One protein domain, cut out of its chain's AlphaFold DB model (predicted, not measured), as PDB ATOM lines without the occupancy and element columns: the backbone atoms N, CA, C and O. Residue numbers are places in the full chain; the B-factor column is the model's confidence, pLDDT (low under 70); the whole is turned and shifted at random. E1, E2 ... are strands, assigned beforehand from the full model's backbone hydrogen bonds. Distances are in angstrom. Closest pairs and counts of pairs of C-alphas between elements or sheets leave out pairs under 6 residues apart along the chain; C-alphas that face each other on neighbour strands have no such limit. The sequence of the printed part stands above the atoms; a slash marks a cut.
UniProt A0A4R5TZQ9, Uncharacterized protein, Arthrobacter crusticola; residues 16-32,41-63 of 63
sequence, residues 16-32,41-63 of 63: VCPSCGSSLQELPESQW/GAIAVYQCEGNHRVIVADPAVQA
ATOM      1  N   VAL A  16      83.862 227.875 242.901       83.44
ATOM      2  CA  VAL A  16      82.895 227.311 241.955       83.44
ATOM      3  C   VAL A  16      83.100 227.976 240.614       83.44
ATOM      4  O   VAL A  16      83.365 229.175 240.527       83.44
ATOM      5  N   CYS A  17      83.009 227.191 239.550       84.25
ATOM      6  CA  CYS A  17      83.184 227.699 238.207       84.25
ATOM      7  C   CYS A  17      82.027 228.652 237.881       84.25
ATOM      8  O   CYS A  17      80.878 228.209 237.891       84.25
ATOM      9  N   PRO A  18      82.282 229.922 237.524       79.88
ATOM     10  CA  PRO A  18      81.212 230.854 237.169       79.88
ATOM     11  C   PRO A  18      80.513 230.484 235.850       79.88
ATOM     12  O   PRO A  18      79.416 230.963 235.590       79.88
ATOM     13  N   SER A  19      81.130 229.628 235.026       80.81
ATOM     14  CA  SER A  19      80.570 229.181 233.745       80.81
ATOM     15  C   SER A  19      79.550 228.045 233.910       80.81
ATOM     16  O   SER A  19      78.499 228.057 233.279       80.81
ATOM     17  N   CYS A  20      79.839 227.055 234.766       86.56
ATOM     18  CA  CYS A  20      79.029 225.832 234.874       86.56
ATOM     19  C   CYS A  20      78.589 225.458 236.296       86.56
ATOM     20  O   CYS A  20      77.864 224.483 236.465       86.56
ATOM     21  N   GLY A  21      79.026 226.187 237.324       83.50
ATOM     22  CA  GLY A  21      78.691 225.917 238.727       83.50
ATOM     23  C   GLY A  21      79.390 224.701 239.344       83.50
ATOM     24  O   GLY A  21      79.164 224.404 240.513       83.50
ATOM     25  N   SER A  22      80.241 223.996 238.592       87.00
ATOM     26  CA  SER A  22      81.030 222.865 239.098       87.00
ATOM     27  C   SER A  22      82.123 223.321 240.065       87.00
ATOM     28  O   SER A  22      82.579 224.464 240.002       87.00
ATOM     29  N   SER A  23      82.601 222.412 240.914       84.88
ATOM     30  CA  SER A  23      83.767 222.653 241.763       84.88
ATOM     31  C   SER A  23      85.003 222.964 240.914       84.88
ATOM     32  O   SER A  23      85.331 222.267 239.951       84.88
ATOM     33  N   LEU A  24      85.687 224.044 241.269       85.62
ATOM     34  CA  LEU A  24      87.004 224.373 240.754       85.62
ATOM     35  C   LEU A  24      88.055 223.631 241.576       85.62
ATOM     36  O   LEU A  24      87.955 223.513 242.798       85.62
ATOM     37  N   GLN A  25      89.068 223.122 240.893       85.88
ATOM     38  CA  GLN A  25      90.262 222.540 241.486       85.88
ATOM     39  C   GLN A  25      91.440 223.441 241.155       85.88
ATOM     40  O   GLN A  25      91.586 223.871 240.011       85.88
ATOM     41  N   GLU A  26      92.258 223.756 242.152       85.25
ATOM     42  CA  GLU A  26      93.481 224.521 241.927       85.25
ATOM     43  C   GLU A  26      94.459 223.686 241.103       85.25
ATOM     44  O   GLU A  26      94.728 222.523 241.407       85.25
ATOM     45  N   LEU A  27      94.963 224.278 240.027       83.94
ATOM     46  CA  LEU A  27      96.005 223.696 239.211       83.94
ATOM     47  C   LEU A  27      97.370 224.156 239.734       83.94
ATOM     48  O   LEU A  27      97.574 225.359 239.927       83.94
ATOM     49  N   PRO A  28      98.334 223.230 239.883       81.06
ATOM     50  CA  PRO A  28      99.705 223.605 240.195       81.06
ATOM     51  C   PRO A  28     100.283 224.464 239.065       81.06
ATOM     52  O   PRO A  28      99.906 224.290 237.905       81.06
ATOM     53  N   GLU A  29     101.239 225.334 239.390       76.38
ATOM     54  CA  GLU A  29     101.901 226.258 238.449       76.38
ATOM     55  C   GLU A  29     102.434 225.559 237.190       76.38
ATOM     56  O   GLU A  29     102.322 226.071 236.079       76.38
ATOM     57  N   SER A  30     102.920 224.322 237.327       77.25
ATOM     58  CA  SER A  30     103.386 223.496 236.202       77.25
ATOM     59  C   SER A  30     102.291 223.130 235.191       77.25
ATOM     60  O   SER A  30     102.597 222.742 234.066       77.25
ATOM     61  N   GLN A  31     101.021 223.213 235.592       77.69
ATOM     62  CA  GLN A  31      99.839 222.968 234.762       77.69
ATOM     63  C   GLN A  31      99.104 224.256 234.388       77.69
ATOM     64  O   GLN A  31      97.991 224.197 233.853       77.69
ATOM     65  N   TRP A  32      99.684 225.425 234.654       78.38
ATOM     66  CA  TRP A  32      99.133 226.675 234.153       78.38
ATOM     67  C   TRP A  32      99.218 226.689 232.618       78.38
ATOM     68  O   TRP A  32     100.087 226.040 232.029       78.38
ATOM     69  N   GLY A  41     101.756 238.679 238.230       66.38
ATOM     70  CA  GLY A  41     100.790 238.719 239.330       66.38
ATOM     71  C   GLY A  41      99.676 237.672 239.292       66.38
ATOM     72  O   GLY A  41      98.818 237.711 240.165       66.38
ATOM     73  N   ALA A  42      99.654 236.708 238.369       74.81
ATOM     74  CA  ALA A  42      98.795 235.536 238.555       74.81
ATOM     75  C   ALA A  42      99.177 234.782 239.837       74.81
ATOM     76  O   ALA A  42     100.319 234.360 239.996       74.81
ATOM     77  N   ILE A  43      98.212 234.618 240.739       79.62
ATOM     78  CA  ILE A  43      98.415 233.987 242.049       79.62
ATOM     79  C   ILE A  43      97.872 232.561 242.096       79.62
ATOM     80  O   ILE A  43      98.365 231.745 242.866       79.62
ATOM     81  N   ALA A  44      96.870 232.246 241.274       82.19
ATOM     82  CA  ALA A  44      96.294 230.911 241.210       82.19
ATOM     83  C   ALA A  44      95.599 230.669 239.869       82.19
ATOM     84  O   ALA A  44      94.983 231.565 239.290       82.19
ATOM     85  N   VAL A  45      95.637 229.427 239.393       83.81
ATOM     86  CA  VAL A  45      94.811 228.976 238.272       83.81
ATOM     87  C   VAL A  45      93.950 227.840 238.764       83.81
ATOM     88  O   VAL A  45      94.438 226.900 239.374       83.81
ATOM     89  N   TYR A  46      92.670 227.900 238.444       86.12
ATOM     90  CA  TYR A  46      91.711 226.869 238.763       86.12
ATOM     91  C   TYR A  46      91.144 226.251 237.491       86.12
ATOM     92  O   TYR A  46      90.994 226.923 236.469       86.12
ATOM     93  N   GLN A  47      90.786 224.974 237.554       86.50
ATOM     94  CA  GLN A  47      90.096 224.270 236.483       86.50
ATOM     95  C   GLN A  47      88.953 223.430 237.039       86.50
ATOM     96  O   GLN A  47      89.092 222.776 238.069       86.50
ATOM     97  N   CYS A  48      87.813 223.452 236.355       87.62
ATOM     98  CA  CYS A  48      86.694 222.561 236.658       87.62
ATOM     99  C   CYS A  48      86.672 221.345 235.721       87.62
ATOM    100  O   CYS A  48      87.268 221.374 234.642       87.62
ATOM    101  N   GLU A  49      85.876 220.328 236.061       85.56
ATOM    102  CA  GLU A  49      85.700 219.105 235.255       85.56
ATOM    103  C   GLU A  49      85.203 219.369 233.822       85.56
ATOM    104  O   GLU A  49      85.564 218.649 232.896       85.56
ATOM    105  N   GLY A  50      84.451 220.455 233.607       83.25
ATOM    106  CA  GLY A  50      84.032 220.920 232.276       83.25
ATOM    107  C   GLY A  50      85.142 221.560 231.432       83.25
ATOM    108  O   GLY A  50      84.848 222.206 230.433       83.25
ATOM    109  N   ASN A  51      86.407 221.440 231.844       81.12
ATOM    110  CA  ASN A  51      87.587 222.042 231.216       81.12
ATOM    111  C   ASN A  51      87.643 223.586 231.238       81.12
ATOM    112  O   ASN A  51      88.580 224.169 230.695       81.12
ATOM    113  N   HIS A  52      86.719 224.278 231.914       84.31
ATOM    114  CA  HIS A  52      86.833 225.727 232.106       84.31
ATOM    115  C   HIS A  52      88.002 226.057 233.033       84.31
ATOM    116  O   HIS A  52      88.120 225.490 234.121       84.31
ATOM    117  N   ARG A  53      88.836 227.009 232.611       81.44
ATOM    118  CA  ARG A  53      89.946 227.547 233.398       81.44
ATOM    119  C   ARG A  53      89.610 228.938 233.917       81.44
ATOM    120  O   ARG A  53      89.084 229.764 233.177       81.44
ATOM    121  N   VAL A  54      89.955 229.190 235.171       81.81
ATOM    122  CA  VAL A  54      89.810 230.482 235.845       81.81
ATOM    123  C   VAL A  54      91.188 230.885 236.341       81.81
ATOM    124  O   VAL A  54      91.781 230.182 237.149       81.81
ATOM    125  N   ILE A  55      91.714 231.993 235.834       81.75
ATOM    126  CA  ILE A  55      93.006 232.536 236.258       81.75
ATOM    127  C   ILE A  55      92.704 233.663 237.240       81.75
ATOM    128  O   ILE A  55      91.990 234.604 236.896       81.75
ATOM    129  N   VAL A  56      93.219 233.547 238.456       79.62
ATOM    130  CA  VAL A  56      93.153 234.589 239.474       79.62
ATOM    131  C   VAL A  56      94.482 235.326 239.448       79.62
ATOM    132  O   VAL A  56      95.536 234.736 239.685       79.62
ATOM    133  N   ALA A  57      94.421 236.615 239.137       74.69
ATOM    134  CA  ALA A  57      95.555 237.518 239.220       74.69
ATOM    135  C   ALA A  57      95.358 238.508 240.358       74.69
ATOM    136  O   ALA A  57      94.231 238.907 240.660       74.69
ATOM    137  N   ASP A  58      96.464 238.874 240.989       65.94
ATOM    138  CA  ASP A  58      96.507 239.949 241.951       65.94
ATOM    139  C   ASP A  58      96.134 241.262 241.238       65.94
ATOM    140  O   ASP A  58      96.727 241.606 240.209       65.94
ATOM    141  N   PRO A  59      95.134 242.000 241.745       57.94
ATOM    142  CA  PRO A  59      94.685 243.237 241.119       57.94
ATOM    143  C   PRO A  59      95.751 244.346 241.134       57.94
ATOM    144  O   PRO A  59      95.557 245.356 240.458       57.94
ATOM    145  N   ALA A  60      96.870 244.196 241.856       56.50
ATOM    146  CA  ALA A  60      97.948 245.184 241.882       56.50
ATOM    147  C   ALA A  60      98.826 245.192 240.618       56.50
ATOM    148  O   ALA A  60      99.622 246.116 240.463       56.50
ATOM    149  N   VAL A  61      98.665 244.243 239.684       53.84
ATOM    150  CA  VAL A  61      99.348 244.268 238.369       53.84
ATOM    151  C   VAL A  61      98.473 244.903 237.276       53.84
ATOM    152  O   VAL A  61      98.453 244.510 236.112       53.84
ATOM    153  N   GLN A  62      97.723 245.932 237.663       47.09
ATOM    154  CA  GLN A  62      97.126 246.905 236.751       47.09
ATOM    155  C   GLN A  62      97.655 248.299 237.111       47.09
ATOM    156  O   GLN A  62      96.909 249.137 237.613       47.09
ATOM    157  N   ALA A  63      98.956 248.530 236.921       44.19
ATOM    158  CA  ALA A  63      99.571 249.855 237.022       44.19
ATOM    159  C   ALA A  63     100.242 250.221 235.696       44.19
ATOM    160  O   ALA A  63     100.938 249.345 235.136       44.19
TER     161      ALA A  63
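Overview. This is residues 16 to 32 and 41 to 63 of the 63 residues of an uncharacterized protein of Arthrobacter crusticola (UniProt A0A4R5TZQ9). A narrow three-stranded sheet makes the body: a long hairpin of E2 and E3, with the short strand E1 set aslant along the part of E2 nearest the hairpin's turn. The loop of residues 16 to 23 leads into E1, and at the hairpin's other end the tail of residues 58 to 63 runs on from E3 and lengthens the long axis. The printed part has 40 residues with no named helix and three named strands, E1, E2 and E3 along the chain; the sheet's order is E1, E2, E3, antiparallel throughout. The class is all strand, though under half of the residues, 16 of 40, are in named elements. The whole is only just loose, close to compact, with a radius of gyration of the C-alphas of 10.9 A, and only just flat, spanning 33 by 22 by 11 A.

Arrangement. E1, residues 24 to 27, is an edge strand and the antiparallel neighbour of E2, residues 42 to 48, with 129 degrees between their directions. The C-alphas of Glu 26 and Tyr 46 face each other at 4.3 A, and those of Leu 24 and Cys 48 at 4.5 A. N 25 and O 47 are within hydrogen-bond range at 2.8 A, as are N 27 and O 45 at 2.8 A. E2 is the inner strand. E3, residues 53 to 57, is the other edge strand and forms a hairpin with E2, antiparallel at 162 degrees. The C-alphas of Ala 42 and Ala 57 face each other at 3.9 A, and those of Gln 47 and Arg 53 at 4.5 A. N 46 and O 54 are 2.8 A apart, and N 56 and O 44 are 2.8 A apart, both within hydrogen-bond range.

Along the chain. The printed part begins at Val 16, and E1 begins at C-alpha 24, (87.004, 224.373, 240.754), and measures 9.2 A from first to last C-alpha. E2 begins after the cut at C-alpha 42, (98.795, 235.536, 238.555), and is the longest strand, 7 residues and 17.8 A. E3 measures 12.8 A and ends at C-alpha 57, (95.555, 237.518, 239.220).

Size, cuts and confidence. The two C-alphas farthest apart, those of Glu 49 and Ala 63, are 33.8 A apart. Residues 33 to 40 are not printed, and C-alphas 32 and 41 are 13.2 A apart across this cut, which lies in the link from E1 to E2. The link from E2 to E3 is tight, with 4 residues. The sheet's C-alphas lie up to 3.6 A off the best plane through them. The mean pLDDT of the printed part is 77.7; residue 41 and residues 58 to 63 are under 70, and Ala 63 is the chain's last residue.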